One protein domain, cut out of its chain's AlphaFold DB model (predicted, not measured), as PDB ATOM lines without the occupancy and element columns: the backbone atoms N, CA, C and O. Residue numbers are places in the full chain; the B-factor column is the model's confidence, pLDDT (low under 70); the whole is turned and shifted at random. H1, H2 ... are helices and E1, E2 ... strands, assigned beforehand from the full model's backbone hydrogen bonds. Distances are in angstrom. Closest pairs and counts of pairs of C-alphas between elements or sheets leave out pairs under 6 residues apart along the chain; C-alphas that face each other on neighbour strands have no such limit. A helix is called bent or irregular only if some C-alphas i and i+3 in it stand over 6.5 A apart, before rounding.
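AT A GLANCE: This is residues 436 to 607 of the 706 residues of an uncharacterized protein of Sphaerotilus natans subsp. natans DSM 6575 (UniProt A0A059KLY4). A twisted sheet of seven parallel strands makes the core, sandwiched by helices: H1 and H5 cover one face and H4 packs on the other, giving three layers. H2 packs on H4, off the sheet, and the long links before and after E6 loop out near the E7 edge. The printed part has 172 residues with five named helices and seven named strands, in the order E1 E2 H1 E3 H2 H3 E4 H4 E5 E6 E7 H5; the sheet order is E1 E3 E2 E4 E5 E6 E7, and the class is mixed, helices and strands. It is compact, with a radius of gyration of the C-alphas of 15.1 A and spans of 41 by 39 by 29 A.

HOW THE PARTS SIT: The inner strands E2, residues 460 to 465, and E4, residues 526 to 530, are parallel neighbours, with N 463 and O 528 2.8 A apart, within hydrogen-bond range. Also within range are N 462 and O 494, 2.8 A, between E2 and E3, residues 493 to 498, and N 440 and O 497, 2.8 A, between E3 and the edge strand E1, residues 436 to 440. On the other side of E4 its neighbour is E5, residues 548 to 553, with N 527 and O 548 within hydrogen-bond range at 2.8 A; between E5 and its neighbour E6, residues 567 to 570, N 553 and O 569 are within hydrogen-bond range at 2.9 A, and between E6 and the edge strand E7, residues 586 to 588, N 587 and O 568 are within hydrogen-bond range at 2.9 A. H1, residues 469 to 480, lies over E2 at a height over the sheet of 9.4 A. On the same face H5, residues 592 to 606, lies over E5 at 8.3 A; with residues 595 to 600 alone it touches H1 at a steep tilt of 59 degrees, the closest C-alphas being those of Leu 479 and Pro 596, 5.5 A. On the opposite face H4, residues 534 to 543, lies only just over E4, with 3 of its C-alphas falling on that strand, at a height of 8.0 A. H2, residues 506 to 512, is not on the sheet but touches H4, with the C-alphas of Ser 506 and Ala 535 closest at 4.5 A. H3, residues 515 to 521, not on the sheet either, only just touches H4, with 3 pairs of C-alphas within 8 A, the closest being Lys 518 and Cys 543, 5.6 A. E2, H1, E3 and E4, H4, E5 are strand-helix-strand units, parallel neighbour strands with a helix between, and E3, H2 H3, E4 is a split one, with E2 between its strands; the three crossovers are right-handed. Every O i to N i+4 pair is within hydrogen-bond range in H1, H2, H3 and H4, and 9 of 11 are in H5.

IN THESE COORDINATES: E1 begins at C-alpha 436, (-6.209, -19.128, -42.880). First to last C-alpha, E2 measures 17.0 A, H1 16.5 A, E5 16.5 A and H5 21.2 A. H5 is irregular, with C-alphas 593 and 596 7.1 A apart, and ends at C-alpha 606, (-27.730, -13.170, -51.249).

THE WHOLE: The C-alphas farthest apart, those of Gly 454 and Glu 576, are 45.5 A apart. The printed part has no cut. The long links are E1 to E2, H1 to E3, E5 to E6 and E6 to E7. Mean pLDDT of the printed part is 87.9; residues 436, 557 and 573 to 582 are under 70.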
ATOM      1  N   ALA A 436      -6.192 -20.047 -44.017       67.44
ATOM      2  CA  ALA A 436      -6.209 -19.128 -42.880       67.44
ATOM      3  C   ALA A 436      -5.724 -17.746 -43.341       67.44
ATOM      4  O   ALA A 436      -4.543 -17.560 -43.668       67.44
ATOM      5  N   ILE A 437      -6.651 -16.791 -43.400       72.31
ATOM      6  CA  ILE A 437      -6.399 -15.473 -43.968       72.31
ATOM      7  C   ILE A 437      -6.000 -14.490 -42.877       72.31
ATOM      8  O   ILE A 437      -5.157 -13.641 -43.136       72.31
ATOM      9  N   GLY A 438      -6.488 -14.598 -41.643       84.62
ATOM     10  CA  GLY A 438      -6.142 -13.585 -40.649       84.62
ATOM     11  C   GLY A 438      -6.516 -13.905 -39.218       84.62
ATOM     12  O   GLY A 438      -7.131 -14.925 -38.919       84.62
ATOM     13  N   HIS A 439      -6.105 -12.995 -38.342       92.06
ATOM     14  CA  HIS A 439      -6.452 -12.989 -36.930       92.06
ATOM     15  C   HIS A 439      -6.720 -11.545 -36.490       92.06
ATOM     16  O   HIS A 439      -5.942 -10.634 -36.808       92.06
ATOM     17  N   ILE A 440      -7.829 -11.345 -35.782       93.31
ATOM     18  CA  ILE A 440      -8.228 -10.083 -35.166       93.31
ATOM     19  C   ILE A 440      -7.977 -10.218 -33.665       93.31
ATOM     20  O   ILE A 440      -8.831 -10.723 -32.951       93.31
ATOM     21  N   GLY A 441      -6.790  -9.825 -33.204       91.88
ATOM     22  CA  GLY A 441      -6.431  -9.944 -31.786       91.88
ATOM     23  C   GLY A 441      -7.127  -8.916 -30.885       91.88
ATOM     24  O   GLY A 441      -7.847  -8.054 -31.390       91.88
ATOM     25  N   PRO A 442      -6.844  -8.921 -29.571       89.25
ATOM     26  CA  PRO A 442      -7.512  -8.057 -28.586       89.25
ATOM     27  C   PRO A 442      -7.062  -6.596 -28.657       89.25
ATOM     28  O   PRO A 442      -7.758  -5.690 -28.213       89.25
ATOM     29  N   SER A 443      -5.893  -6.332 -29.241       83.25
ATOM     30  CA  SER A 443      -5.384  -4.978 -29.460       83.25
ATOM     31  C   SER A 443      -4.524  -4.897 -30.722       83.25
ATOM     32  O   SER A 443      -4.110  -5.908 -31.296       83.25
ATOM     33  N   GLY A 444      -4.268  -3.674 -31.188       83.12
ATOM     34  CA  GLY A 444      -3.435  -3.418 -32.362       83.12
ATOM     35  C   GLY A 444      -4.167  -3.547 -33.701       83.12
ATOM     36  O   GLY A 444      -5.391  -3.690 -33.761       83.12
ATOM     37  N   LEU A 445      -3.399  -3.427 -34.788       79.44
ATOM     38  CA  LEU A 445      -3.925  -3.440 -36.154       79.44
ATOM     39  C   LEU A 445      -4.483  -4.816 -36.526       79.44
ATOM     40  O   LEU A 445      -3.830  -5.838 -36.303       79.44
ATOM     41  N   VAL A 446      -5.653  -4.820 -37.164       86.12
ATOM     42  CA  VAL A 446      -6.235  -6.014 -37.786       86.12
ATOM     43  C   VAL A 446      -5.314  -6.483 -38.908       86.12
ATOM     44  O   VAL A 446      -4.922  -5.684 -39.755       86.12
ATOM     45  N   LYS A 447      -4.938  -7.767 -38.925       81.44
ATOM     46  CA  LYS A 447      -4.036  -8.323 -39.945       81.44
ATOM     47  C   LYS A 447      -4.734  -9.415 -40.743       81.44
ATOM     48  O   LYS A 447      -4.868 -10.549 -40.282       81.44
ATOM     49  N   LEU A 448      -5.104  -9.074 -41.973       87.50
ATOM     50  CA  LEU A 448      -5.566 -10.003 -42.993       87.50
ATOM     51  C   LEU A 448      -4.442 -10.233 -44.012       87.50
ATOM     52  O   LEU A 448      -3.691  -9.330 -44.392       87.50
ATOM     53  N   LYS A 449      -4.301 -11.474 -44.454       86.56
ATOM     54  CA  LYS A 449      -3.430 -11.881 -45.551       86.56
ATOM     55  C   LYS A 449      -4.205 -11.754 -46.856       86.56
ATOM     56  O   LYS A 449      -5.429 -11.705 -46.886       86.56
ATOM     57  N   THR A 450      -3.490 -11.675 -47.967       77.12
ATOM     58  CA  THR A 450      -4.141 -11.697 -49.275       77.12
ATOM     59  C   THR A 450      -4.699 -13.102 -49.529       77.12
ATOM     60  O   THR A 450      -3.955 -14.067 -49.317       77.12
ATOM     61  N   PRO A 451      -5.957 -13.244 -49.984       73.44
ATOM     62  CA  PRO A 451      -6.466 -14.530 -50.445       73.44
ATOM     63  C   PRO A 451      -5.576 -15.104 -51.549       73.44
ATOM     64  O   PRO A 451      -4.876 -14.363 -52.250       73.44
ATOM     65  N   ALA A 452      -5.597 -16.425 -51.717       72.44
ATOM     66  CA  ALA A 452      -4.863 -17.075 -52.795       72.44
ATOM     67  C   ALA A 452      -5.251 -16.446 -54.149       72.44
ATOM     68  O   ALA A 452      -6.431 -16.322 -54.482       72.44
ATOM     69  N   LYS A 453      -4.252 -15.999 -54.922       72.38
ATOM     70  CA  LYS A 453      -4.481 -15.437 -56.261       72.38
ATOM     71  C   LYS A 453      -5.092 -16.519 -57.158       72.38
ATOM     72  O   LYS A 453      -4.565 -17.625 -57.201       72.38
ATOM     73  N   GLY A 454      -6.147 -16.177 -57.901       70.62
ATOM     74  CA  GLY A 454      -6.727 -17.043 -58.938       70.62
ATOM     75  C   GLY A 454      -8.034 -17.758 -58.583       70.62
ATOM     76  O   GLY A 454      -8.503 -18.554 -59.385       70.62
ATOM     77  N   VAL A 455      -8.653 -17.485 -57.428       72.81
ATOM     78  CA  VAL A 455     -10.010 -17.988 -57.154       72.81
ATOM     79  C   VAL A 455     -11.024 -17.143 -57.934       72.81
ATOM     80  O   VAL A 455     -11.276 -15.988 -57.584       72.81
ATOM     81  N   GLU A 456     -11.567 -17.709 -59.010       76.25
ATOM     82  CA  GLU A 456     -12.702 -17.152 -59.753       76.25
ATOM     83  C   GLU A 456     -14.030 -17.472 -59.043       76.25
ATOM     84  O   GLU A 456     -14.237 -18.587 -58.550       76.25
ATOM     85  N   GLY A 457     -14.946 -16.499 -59.014       84.75
ATOM     86  CA  GLY A 457     -16.262 -16.613 -58.375       84.75
ATOM     87  C   GLY A 457     -16.359 -15.893 -57.028       84.75
ATOM     88  O   GLY A 457     -15.584 -14.977 -56.752       84.75
ATOM     89  N   TRP A 458     -17.348 -16.287 -56.217       89.19
ATOM     90  CA  TRP A 458     -17.643 -15.637 -54.937       89.19
ATOM     91  C   TRP A 458     -16.550 -15.905 -53.908       89.19
ATOM     92  O   TRP A 458     -16.049 -17.026 -53.783       89.19
ATOM     93  N   ARG A 459     -16.215 -14.873 -53.140       90.44
ATOM     94  CA  ARG A 459     -15.233 -14.919 -52.061       90.44
ATOM     95  C   ARG A 459     -15.954 -14.917 -50.724       90.44
ATOM     96  O   ARG A 459     -16.546 -13.911 -50.331       90.44
ATOM     97  N   ILE A 460     -15.878 -16.048 -50.031       94.19
ATOM     98  CA  ILE A 460     -16.508 -16.252 -48.729       94.19
ATOM     99  C   ILE A 460     -15.435 -16.217 -47.646       94.19
ATOM    100  O   ILE A 460     -14.385 -16.852 -47.779       94.19
ATOM    101  N   ALA A 461     -15.710 -15.492 -46.567       95.38
ATOM    102  CA  ALA A 461     -14.928 -15.553 -45.346       95.38
ATOM    103  C   ALA A 461     -15.793 -15.998 -44.164       95.38
ATOM    104  O   ALA A 461     -16.905 -15.502 -43.990       95.38
ATOM    105  N   LEU A 462     -15.263 -16.918 -43.359       96.75
ATOM    106  CA  LEU A 462     -15.824 -17.370 -42.094       96.75
ATOM    107  C   LEU A 462     -15.027 -16.750 -40.941       96.75
ATOM    108  O   LEU A 462     -13.811 -16.944 -40.842       96.75
ATOM    109  N   LEU A 463     -15.721 -16.001 -40.087       96.88
ATOM    110  CA  LEU A 463     -15.225 -15.498 -38.814       96.88
ATOM    111  C   LEU A 463     -15.681 -16.397 -37.675       96.88
ATOM    112  O   LEU A 463     -16.860 -16.742 -37.612       96.88
ATOM    113  N   HIS A 464     -14.768 -16.695 -36.756       96.06
ATOM    114  CA  HIS A 464     -15.059 -17.454 -35.542       96.06
ATOM    115  C   HIS A 464     -14.213 -16.967 -34.359       96.06
ATOM    116  O   HIS A 464     -13.133 -16.389 -34.551       96.06
ATOM    117  N   ALA A 465     -14.693 -17.217 -33.141       95.12
ATOM    118  CA  ALA A 465     -13.950 -16.916 -31.925       95.12
ATOM    119  C   ALA A 465     -12.666 -17.762 -31.851       95.12
ATOM    120  O   ALA A 465     -12.638 -18.927 -32.264       95.12
ATOM    121  N   HIS A 466     -11.571 -17.162 -31.381       94.44
ATOM    122  CA  HIS A 466     -10.245 -17.785 -31.371       94.44
ATOM    123  C   HIS A 466     -10.189 -19.081 -30.545       94.44
ATOM    124  O   HIS A 466      -9.441 -19.994 -30.888       94.44
ATOM    125  N   ASP A 467     -11.001 -19.165 -29.498       94.19
ATOM    126  CA  ASP A 467     -11.150 -20.302 -28.592       94.19
ATOM    127  C   ASP A 467     -12.135 -21.373 -29.092       94.19
ATOM    128  O   ASP A 467     -12.244 -22.430 -28.474       94.19
ATOM    129  N   GLN A 468     -12.799 -21.155 -30.235       93.50
ATOM    130  CA  GLN A 468     -13.771 -22.086 -30.824       93.50
ATOM    131  C   GLN A 468     -13.438 -22.497 -32.278       93.50
ATOM    132  O   GLN A 468     -14.283 -22.386 -33.170       93.50
ATOM    133  N   PRO A 469     -12.219 -22.985 -32.580       94.00
ATOM    134  CA  PRO A 469     -11.861 -23.391 -33.942       94.00
ATOM    135  C   PRO A 469     -12.639 -24.624 -34.432       94.00
ATOM    136  O   PRO A 469     -12.974 -24.703 -35.610       94.00
ATOM    137  N   GLU A 470     -12.986 -25.557 -33.537       93.81
ATOM    138  CA  GLU A 470     -13.636 -26.829 -33.897       93.81
ATOM    139  C   GLU A 470     -15.015 -26.629 -34.543       93.81
ATOM    140  O   GLU A 470     -15.383 -27.350 -35.474       93.81
ATOM    141  N   GLN A 471     -15.770 -25.618 -34.099       92.75
ATOM    142  CA  GLN A 471     -17.076 -25.300 -34.678       92.75
ATOM    143  C   GLN A 471     -16.945 -24.760 -36.107       92.75
ATOM    144  O   GLN A 471     -17.719 -25.130 -36.993       92.75
ATOM    145  N   ALA A 472     -15.942 -23.910 -36.347       94.31
ATOM    146  CA  ALA A 472     -15.656 -23.372 -37.669       94.31
ATOM    147  C   ALA A 472     -15.197 -24.472 -38.634       94.31
ATOM    148  O   ALA A 472     -15.698 -24.544 -39.757       94.31
ATOM    149  N   ASP A 473     -14.304 -25.355 -38.179       93.94
ATOM    150  CA  ASP A 473     -13.807 -26.484 -38.969       93.94
ATOM    151  C   ASP A 473     -14.947 -27.446 -39.341       93.94
ATOM    152  O   ASP A 473     -15.108 -27.779 -40.518       93.94
ATOM    153  N   THR A 474     -15.805 -27.796 -38.376       94.75
ATOM    154  CA  THR A 474     -16.991 -28.645 -38.603       94.75
ATOM    155  C   THR A 474     -17.948 -28.012 -39.618       94.75
ATOM    156  O   THR A 474     -18.444 -28.679 -40.530       94.75
ATOM    157  N   LEU A 475     -18.199 -26.701 -39.507       95.75
ATOM    158  CA  LEU A 475     -19.058 -25.986 -40.451       95.75
ATOM    159  C   LEU A 475     -18.459 -25.974 -41.866       95.75
ATOM    160  O   LEU A 475     -19.193 -26.194 -42.828       95.75
ATOM    161  N   ILE A 476     -17.151 -25.739 -42.011       95.62
ATOM    162  CA  ILE A 476     -16.472 -25.742 -43.317       95.62
ATOM    163  C   ILE A 476     -16.495 -27.135 -43.949       95.62
ATOM    164  O   ILE A 476     -16.745 -27.247 -45.152       95.62
ATOM    165  N   GLU A 477     -16.251 -28.188 -43.166       94.88
ATOM    166  CA  GLU A 477     -16.299 -29.572 -43.642       94.88
ATOM    167  C   GLU A 477     -17.684 -29.905 -44.210       94.88
ATOM    168  O   GLU A 477     -17.806 -30.327 -45.363       94.88
ATOM    169  N   HIS A 478     -18.745 -29.595 -43.461       96.06
ATOM    170  CA  HIS A 478     -20.111 -29.804 -43.932       96.06
ATOM    171  C   HIS A 478     -20.478 -28.910 -45.123       96.06
ATOM    172  O   HIS A 478     -21.113 -29.381 -46.066       96.06
ATOM    173  N   LEU A 479     -20.055 -27.641 -45.141       95.50
ATOM    174  CA  LEU A 479     -20.259 -26.745 -46.286       95.50
ATOM    175  C   LEU A 479     -19.556 -27.248 -47.559       95.50
ATOM    176  O   LEU A 479     -20.067 -27.066 -48.668       95.50
ATOM    177  N   SER A 480     -18.420 -27.923 -47.397       94.12
ATOM    178  CA  SER A 480     -17.650 -28.505 -48.498       94.12
ATOM    179  C   SER A 480     -18.284 -29.767 -49.078       94.12
ATOM    180  O   SER A 480     -17.938 -30.141 -50.195       94.12
ATOM    181  N   SER A 481     -19.217 -30.399 -48.357       95.12
ATOM    182  CA  SER A 481     -19.962 -31.564 -48.854       95.12
ATOM    183  C   SER A 481     -20.989 -31.212 -49.944       95.12
ATOM    184  O   SER A 481     -21.422 -32.091 -50.688       95.12
ATOM    185  N   PHE A 482     -21.353 -29.929 -50.092       94.50
ATOM    186  CA  PHE A 482     -22.246 -29.448 -51.153       94.50
ATOM    187  C   PHE A 482     -21.479 -29.239 -52.469       94.50
ATOM    188  O   PHE A 482     -21.097 -28.121 -52.826       94.50
ATOM    189  N   GLU A 483     -21.245 -30.328 -53.207       89.44
ATOM    190  CA  GLU A 483     -20.485 -30.310 -54.470       89.44
ATOM    191  C   GLU A 483     -21.099 -29.403 -55.555       89.44
ATOM    192  O   GLU A 483     -20.388 -28.888 -56.420       89.44
ATOM    193  N   ASP A 484     -22.411 -29.165 -55.492       88.50
ATOM    194  CA  ASP A 484     -23.175 -28.352 -56.443       88.50
ATOM    195  C   ASP A 484     -23.014 -26.834 -56.230       88.50
ATOM    196  O   ASP A 484     -23.544 -26.034 -57.006       88.50
ATOM    197  N   PHE A 485     -22.270 -26.410 -55.205       90.12
ATOM    198  CA  PHE A 485     -22.054 -25.001 -54.899       90.12
ATOM    199  C   PHE A 485     -20.587 -24.695 -54.625       90.12
ATOM    200  O   PHE A 485     -20.128 -24.583 -53.494       90.12
ATOM    201  N   ALA A 486     -19.843 -24.482 -55.712       89.44
ATOM    202  CA  ALA A 486     -18.406 -24.234 -55.664       89.44
ATOM    203  C   ALA A 486     -17.945 -23.208 -54.600       89.44
ATOM    204  O   ALA A 486     -16.906 -23.468 -53.993       89.44
ATOM    205  N   PRO A 487     -18.648 -22.083 -54.326       91.88
ATOM    206  CA  PRO A 487     -18.230 -21.127 -53.297       91.88
ATOM    207  C   PRO A 487     -18.070 -21.688 -51.876       91.88
ATOM    208  O   PRO A 487     -17.279 -21.133 -51.119       91.88
ATOM    209  N   THR A 488     -18.775 -22.763 -51.504       92.94
ATOM    210  CA  THR A 488     -18.697 -23.348 -50.149       92.94
ATOM    211  C   THR A 488     -17.609 -24.401 -49.987       92.94
ATOM    212  O   THR A 488     -17.457 -24.963 -48.906       92.94
ATOM    213  N   ARG A 489     -16.813 -24.659 -51.028       91.81
ATOM    214  CA  ARG A 489     -15.670 -25.564 -50.916       91.81
ATOM    215  C   ARG A 489     -14.616 -25.001 -49.961       91.81
ATOM    216  O   ARG A 489     -14.260 -23.825 -50.030       91.81
ATOM    217  N   ALA A 490     -14.043 -25.874 -49.142       90.69
ATOM    218  CA  ALA A 490     -12.983 -25.577 -48.182       90.69
ATOM    219  C   ALA A 490     -11.805 -24.772 -48.749       90.69
ATOM    220  O   ALA A 490     -11.260 -23.899 -48.081       90.69
ATOM    221  N   ASP A 491     -11.399 -25.053 -49.989       86.31
ATOM    222  CA  ASP A 491     -10.296 -24.360 -50.663       86.31
ATOM    223  C   ASP A 491     -10.640 -22.919 -51.078       86.31
ATOM    224  O   ASP A 491      -9.745 -22.151 -51.445       86.31
ATOM    225  N   ARG A 492     -11.918 -22.535 -50.990       88.44
ATOM    226  CA  ARG A 492     -12.447 -21.212 -51.344       88.44
ATOM    227  C   ARG A 492     -12.972 -20.415 -50.153       88.44
ATOM    228  O   ARG A 492     -13.180 -19.210 -50.293       88.44
ATOM    229  N   ILE A 493     -13.139 -21.048 -48.991       92.94
ATOM    230  CA  ILE A 493     -13.508 -20.362 -47.754       92.94
ATOM    231  C   ILE A 493     -12.247 -19.836 -47.063       92.94
ATOM    232  O   ILE A 493     -11.281 -20.548 -46.779       92.94
ATOM    233  N   SER A 494     -12.275 -18.538 -46.796       93.19
ATOM    234  CA  SER A 494     -11.250 -17.826 -46.043       93.19
ATOM    235  C   SER A 494     -11.574 -17.887 -44.557       93.19
ATOM    236  O   SER A 494     -12.686 -17.543 -44.181       93.19
ATOM    237  N   VAL A 495     -10.627 -18.269 -43.702       94.12
ATOM    238  CA  VAL A 495     -10.887 -18.360 -42.251       94.12
ATOM    239  C   VAL A 495     -10.201 -17.220 -41.511       94.12
ATOM    240  O   VAL A 495      -9.016 -16.940 -41.749       94.12
ATOM    241  N   ILE A 496     -10.949 -16.541 -40.642       95.38
ATOM    242  CA  ILE A 496     -10.482 -15.427 -39.818       95.38
ATOM    243  C   ILE A 496     -10.882 -15.710 -38.367       95.38
ATOM    244  O   ILE A 496     -12.062 -15.818 -38.059       95.38
ATOM    245  N   SER A 497      -9.905 -15.790 -37.467       95.62
ATOM    246  CA  SER A 497     -10.194 -15.888 -36.028       95.62
ATOM    247  C   SER A 497     -10.255 -14.500 -35.393       95.62
ATOM    248  O   SER A 497      -9.536 -13.594 -35.830       95.62
ATOM    249  N   PHE A 498     -11.067 -14.325 -34.353       96.19
ATOM    250  CA  PHE A 498     -11.105 -13.094 -33.565       96.19
ATOM    251  C   PHE A 498     -10.995 -13.356 -32.058       96.19
ATOM    252  O   PHE A 498     -11.468 -14.362 -31.547       96.19
ATOM    253  N   GLU A 499     -10.373 -12.419 -31.357       96.25
ATOM    254  CA  GLU A 499     -10.266 -12.337 -29.903       96.25
ATOM    255  C   GLU A 499     -10.524 -10.869 -29.551       96.25
ATOM    256  O   GLU A 499      -9.622 -10.041 -29.620       96.25
ATOM    257  N   ILE A 500     -11.785 -10.508 -29.316       94.25
ATOM    258  CA  ILE A 500     -12.219  -9.115 -29.148       94.25
ATOM    259  C   ILE A 500     -13.034  -9.013 -27.869       94.25
ATOM    260  O   ILE A 500     -13.865  -9.875 -27.599       94.25
ATOM    261  N   ASP A 501     -12.807  -7.943 -27.110       92.06
ATOM    262  CA  ASP A 501     -13.649  -7.596 -25.969       92.06
ATOM    263  C   ASP A 501     -15.082  -7.301 -26.466       92.06
ATOM    264  O   ASP A 501     -15.251  -6.400 -27.295       92.06
ATOM    265  N   PRO A 502     -16.123  -8.015 -25.989       88.81
ATOM    266  CA  PRO A 502     -17.516  -7.766 -26.376       88.81
ATOM    267  C   PRO A 502     -17.970  -6.312 -26.176       88.81
ATOM    268  O   PRO A 502     -18.888  -5.848 -26.852       88.81
ATOM    269  N   HIS A 503     -17.318  -5.569 -25.277       91.38
ATOM    270  CA  HIS A 503     -17.610  -4.163 -25.005       91.38
ATOM    271  C   HIS A 503     -16.845  -3.181 -25.906       91.38
ATOM    272  O   HIS A 503     -17.054  -1.965 -25.819       91.38
ATOM    273  N   GLU A 504     -15.958  -3.661 -26.782       93.81
ATOM    274  CA  GLU A 504     -15.224  -2.797 -27.698       93.81
ATOM    275  C   GLU A 504     -16.168  -2.152 -28.726       93.81
ATOM    276  O   GLU A 504     -16.940  -2.810 -29.419       93.81
ATOM    277  N   SER A 505     -16.095  -0.825 -28.865       94.38
ATOM    278  CA  SER A 505     -16.945  -0.105 -29.821       94.38
ATOM    279  C   SER A 505     -16.572  -0.389 -31.283       94.38
ATOM    280  O   SER A 505     -15.396  -0.505 -31.642       94.38
ATOM    281  N   SER A 506     -17.566  -0.356 -32.175       92.75
ATOM    282  CA  SER A 506     -17.347  -0.500 -33.623       92.75
ATOM    283  C   SER A 506     -16.398   0.564 -34.194       92.75
ATOM    284  O   SER A 506     -15.622   0.276 -35.100       92.75
ATOM    285  N   VAL A 507     -16.397   1.783 -33.641       86.62
ATOM    286  CA  VAL A 507     -15.488   2.870 -34.051       86.62
ATOM    287  C   VAL A 507     -14.031   2.540 -33.719       86.62
ATOM    288  O   VAL A 507     -13.152   2.780 -34.549       86.62
ATOM    289  N   SER A 508     -13.770   1.960 -32.541       91.38
ATOM    290  CA  SER A 508     -12.430   1.478 -32.169       91.38
ATOM    291  C   SER A 508     -11.936   0.442 -33.176       91.38
ATOM    292  O   SER A 508     -10.869   0.603 -33.771       91.38
ATOM    293  N   LEU A 509     -12.771  -0.560 -33.459       93.50
ATOM    294  CA  LEU A 509     -12.466  -1.621 -34.415       93.50
ATOM    295  C   LEU A 509     -12.202  -1.073 -35.826       93.50
ATOM    296  O   LEU A 509     -11.217  -1.458 -36.453       93.50
ATOM    297  N   ILE A 510     -12.994  -0.109 -36.309       89.19
ATOM    298  CA  ILE A 510     -12.782   0.543 -37.619       89.19
ATOM    299  C   ILE A 510     -11.414   1.234 -37.701       89.19
ATOM    300  O   ILE A 510     -10.757   1.182 -38.746       89.19
ATOM    301  N   ASN A 511     -10.976   1.879 -36.618       85.56
ATOM    302  CA  ASN A 511      -9.686   2.569 -36.568       85.56
ATOM    303  C   ASN A 511      -8.499   1.595 -36.549       85.56
ATOM    304  O   ASN A 511      -7.399   1.957 -36.965       85.56
ATOM    305  N   ARG A 512      -8.723   0.350 -36.116       92.06
ATOM    306  CA  ARG A 512      -7.719  -0.723 -36.122       92.06
ATOM    307  C   ARG A 512      -7.565  -1.393 -37.491       92.06
ATOM    308  O   ARG A 512      -6.575  -2.088 -37.716       92.06
ATOM    309  N   ILE A 513      -8.512  -1.192 -38.408       90.94
ATOM    310  CA  ILE A 513      -8.460  -1.728 -39.773       90.94
ATOM    311  C   ILE A 513      -7.819  -0.678 -40.690       90.94
ATOM    312  O   ILE A 513      -8.436   0.329 -41.061       90.94
ATOM    313  N   ASP A 514      -6.564  -0.914 -41.071       88.25
ATOM    314  CA  ASP A 514      -5.853  -0.044 -42.009       88.25
ATOM    315  C   ASP A 514      -6.439  -0.108 -43.438       88.25
ATOM    316  O   ASP A 514      -7.308  -0.922 -43.762       88.25
ATOM    317  N   GLN A 515      -5.963   0.778 -44.313       84.56
ATOM    318  CA  GLN A 515      -6.457   0.882 -45.687       84.56
ATOM    319  C   GLN A 515      -6.258  -0.411 -46.496       84.56
ATOM    320  O   GLN A 515      -7.149  -0.821 -47.237       84.56
ATOM    321  N   LYS A 516      -5.126  -1.098 -46.307       89.69
ATOM    322  CA  LYS A 516      -4.822  -2.355 -47.000       89.69
ATOM    323  C   LYS A 516      -5.809  -3.454 -46.607       89.69
ATOM    324  O   LYS A 516      -6.286  -4.200 -47.458       89.69
ATOM    325  N   ASN A 517      -6.138  -3.560 -45.324       89.38
ATOM    326  CA  ASN A 517      -7.111  -4.532 -44.839       89.38
ATOM    327  C   ASN A 517      -8.542  -4.166 -45.250       89.38
ATOM    328  O   ASN A 517      -9.321  -5.067 -45.550       89.38
ATOM    329  N   LYS A 518      -8.878  -2.872 -45.358       87.94
ATOM    330  CA  LYS A 518     -10.156  -2.423 -45.946       87.94
ATOM    331  C   LYS A 518     -10.300  -2.876 -47.397       87.94
ATOM    332  O   LYS A 518     -11.360  -3.357 -47.778       87.94
ATOM    333  N   GLU A 519      -9.233  -2.795 -48.187       85.62
ATOM    334  CA  GLU A 519      -9.218  -3.296 -49.567       85.62
ATOM    335  C   GLU A 519      -9.362  -4.821 -49.644       85.62
ATOM    336  O   GLU A 519     -10.009  -5.326 -50.561       85.62
ATOM    337  N   LEU A 520      -8.796  -5.557 -48.683       89.00
ATOM    338  CA  LEU A 520      -8.977  -7.008 -48.576       89.00
ATOM    339  C   LEU A 520     -10.407  -7.379 -48.163       89.00
ATOM    340  O   LEU A 520     -10.989  -8.276 -48.763       89.00
ATOM    341  N   ILE A 521     -11.007  -6.663 -47.209       91.94
ATOM    342  CA  ILE A 521     -12.419  -6.843 -46.825       91.94
ATOM    343  C   ILE A 521     -13.345  -6.485 -47.993       91.94
ATOM    344  O   ILE A 521     -14.324  -7.179 -48.245       91.94
ATOM    345  N   GLY A 522     -13.013  -5.443 -48.757       86.00
ATOM    346  CA  GLY A 522     -13.749  -5.035 -49.957       86.00
ATOM    347  C   GLY A 522     -13.751  -6.069 -51.083       86.00
ATOM    348  O   GLY A 522     -14.548  -5.953 -52.013       86.00
ATOM    349  N   GLN A 523     -12.875  -7.069 -51.001       89.44
ATOM    350  CA  GLN A 523     -12.820  -8.200 -51.919       89.44
ATOM    351  C   GLN A 523     -13.639  -9.408 -51.448       89.44
ATOM    352  O   GLN A 523     -13.699 -10.385 -52.184       89.44
ATOM    353  N   ILE A 524     -14.209  -9.385 -50.244       92.19
ATOM    354  CA  ILE A 524     -15.064 -10.456 -49.726       92.19
ATOM    355  C   ILE A 524     -16.504 -10.160 -50.161       92.19
ATOM    356  O   ILE A 524     -16.996  -9.046 -49.965       92.19
ATOM    357  N   ASP A 525     -17.175 -11.151 -50.745       92.50
ATOM    358  CA  ASP A 525     -18.584 -11.042 -51.138       92.50
ATOM    359  C   ASP A 525     -19.498 -11.356 -49.948       92.50
ATOM    360  O   ASP A 525     -20.443 -10.609 -49.672       92.50
ATOM    361  N   HIS A 526     -19.161 -12.410 -49.196       95.31
ATOM    362  CA  HIS A 526     -19.910 -12.871 -48.026       95.31
ATOM    363  C   HIS A 526     -19.021 -13.052 -46.805       95.31
ATOM    364  O   HIS A 526     -18.004 -13.744 -46.856       95.31
ATOM    365  N   LEU A 527     -19.464 -12.481 -45.690       96.56
ATOM    366  CA  LEU A 527     -18.896 -12.671 -44.368       96.56
ATOM    367  C   LEU A 527     -19.870 -13.473 -43.507       96.56
ATOM    368  O   LEU A 527     -20.918 -12.960 -43.114       96.56
ATOM    369  N   VAL A 528     -19.517 -14.722 -43.220       97.44
ATOM    370  CA  VAL A 528     -20.224 -15.581 -42.268       97.44
ATOM    371  C   VAL A 528     -19.560 -15.400 -40.911       97.44
ATOM    372  O   VAL A 528     -18.348 -15.539 -40.805       97.44
ATOM    373  N   MET A 529     -20.322 -15.042 -39.886       97.38
ATOM    374  CA  MET A 529     -19.810 -14.706 -38.561       97.38
ATOM    375  C   MET A 529     -20.459 -15.615 -37.526       97.38
ATOM    376  O   MET A 529     -21.656 -15.491 -37.275       97.38
ATOM    377  N   LEU A 530     -19.670 -16.518 -36.953       96.12
ATOM    378  CA  LEU A 530     -20.091 -17.415 -35.885       96.12
ATOM    379  C   LEU A 530     -19.823 -16.745 -34.535       96.12
ATOM    380  O   LEU A 530     -18.666 -16.452 -34.226       96.12
ATOM    381  N   ASP A 531     -20.898 -16.433 -33.809       94.44
ATOM    382  CA  ASP A 531     -20.885 -15.814 -32.475       94.44
ATOM    383  C   ASP A 531     -20.000 -14.562 -32.374       94.44
ATOM    384  O   ASP A 531     -19.365 -14.277 -31.359       94.44
ATOM    385  N   ALA A 532     -19.935 -13.788 -33.462       94.88
ATOM    386  CA  ALA A 532     -19.165 -12.555 -33.482       94.88
ATOM    387  C   ALA A 532     -19.886 -11.438 -32.711       94.88
ATOM    388  O   ALA A 532     -21.088 -11.249 -32.914       94.88
ATOM    389  N   PRO A 533     -19.157 -10.611 -31.936       95.19
ATOM    390  CA  PRO A 533     -19.731  -9.424 -31.316       95.19
ATOM    391  C   PRO A 533     -20.382  -8.501 -32.351       95.19
ATOM    392  O   PRO A 533     -19.805  -8.226 -33.412       95.19
ATOM    393  N   VAL A 534     -21.545  -7.933 -32.020       93.75
ATOM    394  CA  VAL A 534     -22.292  -7.016 -32.901       93.75
ATOM    395  C   VAL A 534     -21.426  -5.832 -33.355       93.75
ATOM    396  O   VAL A 534     -21.481  -5.388 -34.507       93.75
ATOM    397  N   ALA A 535     -20.558  -5.334 -32.470       94.50
ATOM    398  CA  ALA A 535     -19.624  -4.259 -32.784       94.50
ATOM    399  C   ALA A 535     -18.629  -4.623 -33.902       94.50
ATOM    400  O   ALA A 535     -18.310  -3.764 -34.734       94.50
ATOM    401  N   LEU A 536     -18.176  -5.881 -33.958       95.25
ATOM    402  CA  LEU A 536     -17.284  -6.380 -35.006       95.25
ATOM    403  C   LEU A 536     -18.012  -6.488 -36.346       95.25
ATOM    404  O   LEU A 536     -17.492  -6.009 -37.359       95.25
ATOM    405  N   ALA A 537     -19.227  -7.040 -36.344       93.56
ATOM    406  CA  ALA A 537     -20.075  -7.111 -37.531       93.56
ATOM    407  C   ALA A 537     -20.295  -5.717 -38.145       93.56
ATOM    408  O   ALA A 537     -20.004  -5.495 -39.327       93.56
ATOM    409  N   ARG A 538     -20.677  -4.735 -37.312       93.44
ATOM    410  CA  ARG A 538     -20.814  -3.322 -37.711       93.44
ATOM    411  C   ARG A 538     -19.520  -2.761 -38.298       93.44
ATOM    412  O   ARG A 538     -19.545  -2.138 -39.360       93.44
ATOM    413  N   ALA A 539     -18.386  -2.977 -37.629       93.81
ATOM    414  CA  ALA A 539     -17.096  -2.448 -38.064       93.81
ATOM    415  C   ALA A 539     -16.677  -2.982 -39.446       93.81
ATOM    416  O   ALA A 539     -16.261  -2.206 -40.313       93.81
ATOM    417  N   LEU A 540     -16.831  -4.289 -39.677       93.19
ATOM    418  CA  LEU A 540     -16.494  -4.931 -40.951       93.19
ATOM    419  C   LEU A 540     -17.456  -4.513 -42.070       93.19
ATOM    420  O   LEU A 540     -17.008  -4.203 -43.177       93.19
ATOM    421  N   ARG A 541     -18.755  -4.385 -41.771       89.25
ATOM    422  CA  ARG A 541     -19.759  -3.862 -42.712       89.25
ATOM    423  C   ARG A 541     -19.463  -2.417 -43.126       89.25
ATOM    424  O   ARG A 541     -19.575  -2.071 -44.300       89.25
ATOM    425  N   CYS A 542     -19.004  -1.575 -42.197       85.44
ATOM    426  CA  CYS A 542     -18.570  -0.210 -42.511       85.44
ATOM    427  C   CYS A 542     -17.343  -0.159 -43.435       85.44
ATOM    428  O   CYS A 542     -17.163   0.831 -44.147       85.44
ATOM    429  N   CYS A 543     -16.510  -1.205 -43.452       83.75
ATOM    430  CA  CYS A 543     -15.340  -1.276 -44.328       83.75
ATOM    431  C   CYS A 543     -15.700  -1.613 -45.784       83.75
ATOM    432  O   CYS A 543     -14.950  -1.242 -46.685       83.75
ATOM    433  N   SER A 544     -16.840  -2.269 -46.038       86.94
ATOM    434  CA  SER A 544     -17.307  -2.579 -47.393       86.94
ATOM    435  C   SER A 544     -18.842  -2.602 -47.481       86.94
ATOM    436  O   SER A 544     -19.470  -3.546 -47.011       86.94
ATOM    437  N   PRO A 545     -19.482  -1.638 -48.173       75.94
ATOM    438  CA  PRO A 545     -20.941  -1.613 -48.330       75.94
ATOM    439  C   PRO A 545     -21.474  -2.693 -49.285       75.94
ATOM    440  O   PRO A 545     -22.686  -2.842 -49.434       75.94
ATOM    441  N   ARG A 546     -20.581  -3.400 -49.990       80.81
ATOM    442  CA  ARG A 546     -20.929  -4.538 -50.853       80.81
ATOM    443  C   ARG A 546     -20.915  -5.862 -50.098       80.81
ATOM    444  O   ARG A 546     -21.509  -6.814 -50.592       80.81
ATOM    445  N   LEU A 547     -20.257  -5.901 -48.940       90.44
ATOM    446  CA  LEU A 547     -20.128  -7.092 -48.120       90.44
ATOM    447  C   LEU A 547     -21.501  -7.529 -47.625       90.44
ATOM    448  O   LEU A 547     -22.198  -6.754 -46.965       90.44
ATOM    449  N   ARG A 548     -21.878  -8.768 -47.937       93.38
ATOM    450  CA  ARG A 548     -23.050  -9.410 -47.350       93.38
ATOM    451  C   ARG A 548     -22.652 -10.087 -46.058       93.38
ATOM    452  O   ARG A 548     -21.697 -10.851 -46.022       93.38
ATOM    453  N   THR A 549     -23.386  -9.789 -45.003       94.75
ATOM    454  CA  THR A 549     -23.077 -10.236 -43.646       94.75
ATOM    455  C   THR A 549     -24.141 -11.215 -43.170       94.75
ATOM    456  O   THR A 549     -25.334 -10.920 -43.222       94.75
ATOM    457  N   LEU A 550     -23.697 -12.393 -42.741       96.62
ATOM    458  CA  LEU A 550     -24.510 -13.446 -42.147       96.62
ATOM    459  C   LEU A 550     -24.014 -13.672 -40.721       96.62
ATOM    460  O   LEU A 550     -22.895 -14.147 -40.540       96.62
ATOM    461  N   MET A 551     -24.830 -13.330 -39.728       96.00
ATOM    462  CA  MET A 551     -24.543 -13.635 -38.326       96.00
ATOM    463  C   MET A 551     -25.214 -14.941 -37.921       96.00
ATOM    464  O   MET A 551     -26.387 -15.158 -38.221       96.00
ATOM    465  N   ILE A 552     -24.461 -15.796 -37.243       96.19
ATOM    466  CA  ILE A 552     -24.932 -17.040 -36.647       96.19
ATOM    467  C   ILE A 552     -24.763 -16.883 -35.140       96.19
ATOM    468  O   ILE A 552     -23.637 -16.714 -34.675       96.19
ATOM    469  N   SER A 553     -25.873 -16.924 -34.410       94.12
ATOM    470  CA  SER A 553     -25.890 -16.908 -32.948       94.12
ATOM    471  C   SER A 553     -26.207 -18.312 -32.448       94.12
ATOM    472  O   SER A 553     -27.310 -18.824 -32.668       94.12
ATOM    473  N   THR A 554     -25.229 -18.938 -31.803       91.38
ATOM    474  CA  THR A 554     -25.391 -20.198 -31.068       91.38
ATOM    475  C   THR A 554     -25.706 -19.947 -29.591       91.38
ATOM    476  O   THR A 554     -26.228 -20.830 -28.912       91.38
ATOM    477  N   HIS A 555     -25.458 -18.723 -29.111       84.50
ATOM    478  CA  HIS A 555     -25.733 -18.272 -27.747       84.50
ATOM    479  C   HIS A 555     -26.640 -17.025 -27.737       84.50
ATOM    480  O   HIS A 555     -26.609 -16.210 -28.659       84.50
ATOM    481  N   GLY A 556     -27.483 -16.886 -26.707       73.94
ATOM    482  CA  GLY A 556     -28.575 -15.900 -26.651       73.94
ATOM    483  C   GLY A 556     -28.223 -14.511 -26.099       73.94
ATOM    484  O   GLY A 556     -29.129 -13.708 -25.899       73.94
ATOM    485  N   ASP A 557     -26.949 -14.221 -25.833       68.25
ATOM    486  CA  ASP A 557     -26.574 -13.097 -24.960       68.25
ATOM    487  C   ASP A 557     -26.442 -11.731 -25.669       68.25
ATOM    488  O   ASP A 557     -26.427 -10.702 -24.996       68.25
ATOM    489  N   ASP A 558     -26.398 -11.683 -27.008       76.75
ATOM    490  CA  ASP A 558     -26.365 -10.423 -27.775       76.75
ATOM    491  C   ASP A 558     -26.952 -10.614 -29.186       76.75
ATOM    492  O   ASP A 558     -26.259 -10.972 -30.144       76.75
ATOM    493  N   LEU A 559     -28.272 -10.436 -29.315       82.12
ATOM    494  CA  LEU A 559     -28.947 -10.562 -30.605       82.12
ATOM    495  C   LEU A 559     -28.654  -9.323 -31.467       82.12
ATOM    496  O   LEU A 559     -28.951  -8.201 -31.045       82.12
ATOM    497  N   PRO A 560     -28.107  -9.491 -32.684       85.44
ATOM    498  CA  PRO A 560     -27.877  -8.364 -33.572       85.44
ATOM    499  C   PRO A 560     -29.198  -7.685 -33.970       85.44
ATOM    500  O   PRO A 560     -30.278  -8.263 -33.887       85.44
ATOM    501  N   GLY A 561     -29.126  -6.433 -34.410       86.38
ATOM    502  CA  GLY A 561     -30.227  -5.751 -35.085       86.38
ATOM    503  C   GLY A 561     -30.138  -5.876 -36.614       86.38
ATOM    504  O   GLY A 561     -29.081  -6.205 -37.157       86.38
ATOM    505  N   PRO A 562     -31.201  -5.511 -37.353       83.31
ATOM    506  CA  PRO A 562     -31.215  -5.538 -38.824       83.31
ATOM    507  C   PRO A 562     -30.178  -4.601 -39.475       83.31
ATOM    508  O   PRO A 562     -29.789  -4.783 -40.632       83.31
ATOM    509  N   ASP A 563     -29.696  -3.604 -38.734       82.44
ATOM    510  CA  ASP A 563     -28.617  -2.717 -39.176       82.44
ATOM    511  C   ASP A 563     -27.225  -3.373 -39.072       82.44
ATOM    512  O   ASP A 563     -26.260  -2.907 -39.689       82.44
ATOM    513  N   ASP A 564     -27.115  -4.499 -38.367       86.31
ATOM    514  CA  ASP A 564     -25.838  -5.108 -37.984       86.31
ATOM    515  C   ASP A 564     -25.417  -6.215 -38.941       86.31
ATOM    516  O   ASP A 564     -24.237  -6.323 -39.275       86.31
ATOM    517  N   ALA A 565     -26.395  -6.957 -39.464       90.94
ATOM    518  CA  ALA A 565     -26.186  -7.966 -40.492       90.94
ATOM    519  C   ALA A 565     -27.260  -7.913 -41.589       90.94
ATOM    520  O   ALA A 565     -28.333  -7.341 -41.412       90.94
ATOM    521  N   ASP A 566     -26.982  -8.489 -42.761       90.38
ATOM    522  CA  ASP A 566     -28.002  -8.674 -43.802       90.38
ATOM    523  C   ASP A 566     -28.904  -9.880 -43.499       90.38
ATOM    524  O   ASP A 566     -30.044  -9.929 -43.964       90.38
ATOM    525  N   MET A 567     -28.376 -10.865 -42.773       94.00
ATOM    526  CA  MET A 567     -29.034 -12.124 -42.447       94.00
ATOM    527  C   MET A 567     -28.643 -12.572 -41.041       94.00
ATOM    528  O   MET A 567     -27.484 -12.415 -40.643       94.00
ATOM    529  N   HIS A 568     -29.582 -13.200 -40.341       94.38
ATOM    530  CA  HIS A 568     -29.353 -13.776 -39.022       94.38
ATOM    531  C   HIS A 568     -29.876 -15.212 -38.942       94.38
ATOM    532  O   HIS A 568     -30.962 -15.520 -39.442       94.38
ATOM    533  N   VAL A 569     -29.076 -16.095 -38.345       94.88
ATOM    534  CA  VAL A 569     -29.442 -17.476 -38.026       94.88
ATOM    535  C   VAL A 569     -29.303 -17.673 -36.526       94.88
ATOM    536  O   VAL A 569     -28.226 -17.456 -35.977       94.88
ATOM    537  N   CYS A 570     -30.376 -18.115 -35.880       93.56
ATOM    538  CA  CYS A 570     -30.401 -18.408 -34.451       93.56
ATOM    539  C   CYS A 570     -30.565 -19.917 -34.231       93.56
ATOM    540  O   CYS A 570     -31.448 -20.533 -34.839       93.56
ATOM    541  N   ILE A 571     -29.720 -20.509 -33.382       92.12
ATOM    542  CA  ILE A 571     -29.762 -21.936 -33.028       92.12
ATOM    543  C   ILE A 571     -30.353 -22.116 -31.627       92.12
ATOM    544  O   ILE A 571     -29.673 -22.599 -30.737       92.12
ATOM    545  N   ASP A 572     -31.605 -21.717 -31.414       79.00
ATOM    546  CA  ASP A 572     -32.438 -22.253 -30.331       79.00
ATOM    547  C   ASP A 572     -33.890 -21.771 -30.472       79.00
ATOM    548  O   ASP A 572     -34.147 -20.646 -30.903       79.00
ATOM    549  N   ALA A 573     -34.853 -22.613 -30.091       55.53
ATOM    550  CA  ALA A 573     -36.281 -22.287 -30.115       55.53
ATOM    551  C   ALA A 573     -36.754 -21.547 -28.848       55.53
ATOM    552  O   ALA A 573     -37.871 -21.029 -28.832       55.53
ATOM    553  N   ALA A 574     -35.926 -21.507 -27.796       57.72
ATOM    554  CA  ALA A 574     -36.279 -20.924 -26.499       57.72
ATOM    555  C   ALA A 574     -36.146 -19.391 -26.430       57.72
ATOM    556  O   ALA A 574     -36.571 -18.793 -25.443       57.72
ATOM    557  N   ALA A 575     -35.592 -18.742 -27.459       58.97
ATOM    558  CA  ALA A 575     -35.609 -17.288 -27.552       58.97
ATOM    559  C   ALA A 575     -37.059 -16.827 -27.765       58.97
ATOM    560  O   ALA A 575     -37.620 -16.978 -28.854       58.97
ATOM    561  N   GLU A 576     -37.687 -16.302 -26.708       60.78
ATOM    562  CA  GLU A 576     -38.976 -15.626 -26.813       60.78
ATOM    563  C   GLU A 576     -38.894 -14.620 -27.963       60.78
ATOM    564  O   GLU A 576     -37.992 -13.780 -28.000       60.78
ATOM    565  N   LYS A 577     -39.809 -14.736 -28.933       60.88
ATOM    566  CA  LYS A 577     -39.917 -13.793 -30.048       60.88
ATOM    567  C   LYS A 577     -40.273 -12.419 -29.486       60.88
ATOM    568  O   LYS A 577     -41.450 -12.064 -29.415       60.88
ATOM    569  N   GLY A 578     -39.262 -11.650 -29.093       61.09
ATOM    570  CA  GLY A 578     -39.386 -10.210 -28.925       61.09
ATOM    571  C   GLY A 578     -39.929  -9.605 -30.219       61.09
ATOM    572  O   GLY A 578     -39.789 -10.202 -31.289       61.09
ATOM    573  N   GLU A 579     -40.594  -8.452 -30.127       58.91
ATOM    574  CA  GLU A 579     -41.122  -7.729 -31.289       58.91
ATOM    575  C   GLU A 579     -40.024  -7.593 -32.359       58.91
ATOM    576  O   GLU A 579     -39.081  -6.815 -32.215       58.91
ATOM    577  N   SER A 580     -40.112  -8.433 -33.397       55.94
ATOM    578  CA  SER A 580     -39.051  -8.622 -34.385       55.94
ATOM    579  C   SER A 580     -38.857  -7.319 -35.153       55.94
ATOM    580  O   SER A 580     -39.722  -6.876 -35.913       55.94
ATOM    581  N   ALA A 581     -37.709  -6.679 -34.930       59.69
ATOM    582  CA  ALA A 581     -37.201  -5.675 -35.846       59.69
ATOM    583  C   ALA A 581     -37.110  -6.323 -37.235       59.69
ATOM    584  O   ALA A 581     -36.685  -7.469 -37.349       59.69
ATOM    585  N   SER A 582     -37.537  -5.625 -38.289       66.50
ATOM    586  CA  SER A 582     -37.710  -6.219 -39.619       66.50
ATOM    587  C   SER A 582     -36.377  -6.591 -40.277       66.50
ATOM    588  O   SER A 582     -35.836  -5.873 -41.122       66.50
ATOM    589  N   TRP A 583     -35.843  -7.750 -39.902       76.31
ATOM    590  CA  TRP A 583     -34.743  -8.402 -40.582       76.31
ATOM    591  C   TRP A 583     -35.085  -8.640 -42.043       76.31
ATOM    592  O   TRP A 583     -36.197  -9.037 -42.395       76.31
ATOM    593  N   ARG A 584     -34.089  -8.481 -42.918       74.25
ATOM    594  CA  ARG A 584     -34.240  -8.914 -44.309       74.25
ATOM    595  C   ARG A 584     -34.473 -10.427 -44.373       74.25
ATOM    596  O   ARG A 584     -35.313 -10.883 -45.152       74.25
ATOM    597  N   ARG A 585     -33.735 -11.185 -43.550       84.50
ATOM    598  CA  ARG A 585     -33.924 -12.616 -43.283       84.50
ATOM    599  C   ARG A 585     -33.468 -12.960 -41.868       84.50
ATOM    600  O   ARG A 585     -32.320 -12.707 -41.519       84.50
ATOM    601  N   GLU A 586     -34.355 -13.597 -41.120       90.94
ATOM    602  CA  GLU A 586     -34.087 -14.210 -39.822       90.94
ATOM    603  C   GLU A 586     -34.553 -15.668 -39.906       90.94
ATOM    604  O   GLU A 586     -35.682 -15.937 -40.329       90.94
ATOM    605  N   ILE A 587     -33.666 -16.617 -39.601       91.19
ATOM    606  CA  ILE A 587     -33.977 -18.050 -39.630       91.19
ATOM    607  C   ILE A 587     -33.620 -18.664 -38.283       91.19
ATOM    608  O   ILE A 587     -32.452 -18.753 -37.917       91.19
ATOM    609  N   THR A 588     -34.624 -19.172 -37.577       91.75
ATOM    610  CA  THR A 588     -34.417 -20.005 -36.390       91.75
ATOM    611  C   THR A 588     -34.308 -21.469 -36.808       91.75
ATOM    612  O   THR A 588     -35.179 -21.983 -37.519       91.75
ATOM    613  N   ILE A 589     -33.252 -22.156 -36.373       93.44
ATOM    614  CA  ILE A 589     -33.058 -23.590 -36.608       93.44
ATOM    615  C   ILE A 589     -33.055 -24.361 -35.288       93.44
ATOM    616  O   ILE A 589     -32.545 -23.896 -34.280       93.44
ATOM    617  N   ALA A 590     -33.628 -25.565 -35.308       89.31
ATOM    618  CA  ALA A 590     -33.814 -26.389 -34.111       89.31
ATOM    619  C   ALA A 590     -32.553 -27.153 -33.658       89.31
ATOM    620  O   ALA A 590     -32.545 -27.727 -32.578       89.31
ATOM    621  N   SER A 591     -31.529 -27.245 -34.509       90.69
ATOM    622  CA  SER A 591     -30.280 -27.963 -34.228       90.69
ATOM    623  C   SER A 591     -29.152 -27.403 -35.095       90.69
ATOM    624  O   SER A 591     -29.388 -27.014 -36.247       90.69
ATOM    625  N   ALA A 592     -27.930 -27.426 -34.556       91.50
ATOM    626  CA  ALA A 592     -26.702 -27.076 -35.264       91.50
ATOM    627  C   ALA A 592     -26.459 -27.935 -36.522       91.50
ATOM    628  O   ALA A 592     -25.885 -27.440 -37.489       91.50
ATOM    629  N   ASP A 593     -26.994 -29.159 -36.589       93.38
ATOM    630  CA  ASP A 593     -26.876 -30.033 -37.770       93.38
ATOM    631  C   ASP A 593     -27.533 -29.429 -39.023       93.38
ATOM    632  O   ASP A 593     -27.188 -29.762 -40.157       93.38
ATOM    633  N   ARG A 594     -28.489 -28.506 -38.841       95.12
ATOM    634  CA  ARG A 594     -29.157 -27.792 -39.943       95.12
ATOM    635  C   ARG A 594     -28.420 -26.531 -40.384       95.12
ATOM    636  O   ARG A 594     -28.819 -25.914 -41.382       95.12
ATOM    637  N   LEU A 595     -27.374 -26.132 -39.662       95.56
ATOM    638  CA  LEU A 595     -26.635 -24.908 -39.933       95.56
ATOM    639  C   LEU A 595     -25.989 -24.915 -41.330       95.56
ATOM    640  O   LEU A 595     -26.227 -23.953 -42.061       95.56
ATOM    641  N   PRO A 596     -25.283 -25.972 -41.784       97.00
ATOM    642  CA  PRO A 596     -24.615 -25.954 -43.089       97.00
ATOM    643  C   PRO A 596     -25.589 -25.739 -44.256       97.00
ATOM    644  O   PRO A 596     -25.357 -24.895 -45.124       97.00
ATOM    645  N   LEU A 597     -26.728 -26.443 -44.239       94.75
ATOM    646  CA  LEU A 597     -27.774 -26.310 -45.257       94.75
ATOM    647  C   LEU A 597     -28.381 -24.898 -45.263       94.75
ATOM    648  O   LEU A 597     -28.611 -24.312 -46.324       94.75
ATOM    649  N   THR A 598     -28.618 -24.339 -44.075       95.94
ATOM    650  CA  THR A 598     -29.166 -22.986 -43.905       95.94
ATOM    651  C   THR A 598     -28.197 -21.921 -44.411       95.94
ATOM    652  O   THR A 598     -28.596 -21.058 -45.194       95.94
ATOM    653  N   VAL A 599     -26.918 -22.017 -44.034       96.31
ATOM    654  CA  VAL A 599     -25.857 -21.110 -44.490       96.31
ATOM    655  C   VAL A 599     -25.739 -21.158 -46.012       96.31
ATOM    656  O   VAL A 599     -25.803 -20.115 -46.658       96.31
ATOM    657  N   MET A 600     -25.664 -22.349 -46.613       95.31
ATOM    658  CA  MET A 600     -25.613 -22.496 -48.072       95.31
ATOM    659  C   MET A 600     -26.821 -21.835 -48.760       95.31
ATOM    660  O   MET A 600     -26.648 -21.103 -49.739       95.31
ATOM    661  N   ARG A 601     -28.045 -22.058 -48.259       93.81
ATOM    662  CA  ARG A 601     -29.264 -21.454 -48.825       93.81
ATOM    663  C   ARG A 601     -29.203 -19.924 -48.794       93.81
ATOM    664  O   ARG A 601     -29.500 -19.280 -49.800       93.81
ATOM    665  N   LEU A 602     -28.791 -19.359 -47.662       93.75
ATOM    666  CA  LEU A 602     -28.663 -17.916 -47.460       93.75
ATOM    667  C   LEU A 602     -27.575 -17.294 -48.345       93.75
ATOM    668  O   LEU A 602     -27.788 -16.234 -48.942       93.75
ATOM    669  N   LEU A 603     -26.438 -17.979 -48.498       93.31
ATOM    670  CA  LEU A 603     -25.380 -17.573 -49.421       93.31
ATOM    671  C   LEU A 603     -25.912 -17.512 -50.857       93.31
ATOM    672  O   LEU A 603     -25.774 -16.476 -51.504       93.31
ATOM    673  N   ARG A 604     -26.589 -18.565 -51.342       89.81
ATOM    674  CA  ARG A 604     -27.188 -18.594 -52.692       89.81
ATOM    675  C   ARG A 604     -28.194 -17.463 -52.913       89.81
ATOM    676  O   ARG A 604     -28.187 -16.828 -53.966       89.81
ATOM    677  N   GLU A 605     -29.045 -17.192 -51.925       84.56
ATOM    678  CA  GLU A 605     -30.067 -16.143 -52.015       84.56
ATOM    679  C   GLU A 605     -29.452 -14.738 -52.124       84.56
ATOM    680  O   GLU A 605     -29.944 -13.899 -52.890       84.56
ATOM    681  N   THR A 606     -28.370 -14.492 -51.378       85.31
ATOM    682  CA  THR A 606     -27.730 -13.170 -51.249       85.31
ATOM    683  C   THR A 606     -26.478 -12.976 -52.096       85.31
ATOM    684  O   THR A 606     -25.893 -11.891 -52.075       85.31
ATOM    685  N   GLY A 607     -26.100 -14.006 -52.851       82.25
ATOM    686  CA  GLY A 607     -25.109 -14.005 -53.916       82.25
ATOM    687  C   GLY A 607     -25.010 -12.701 -54.699       82.25
ATOM    688  O   GLY A 607     -26.058 -12.167 -55.075       82.25
TER     689      GLY A 607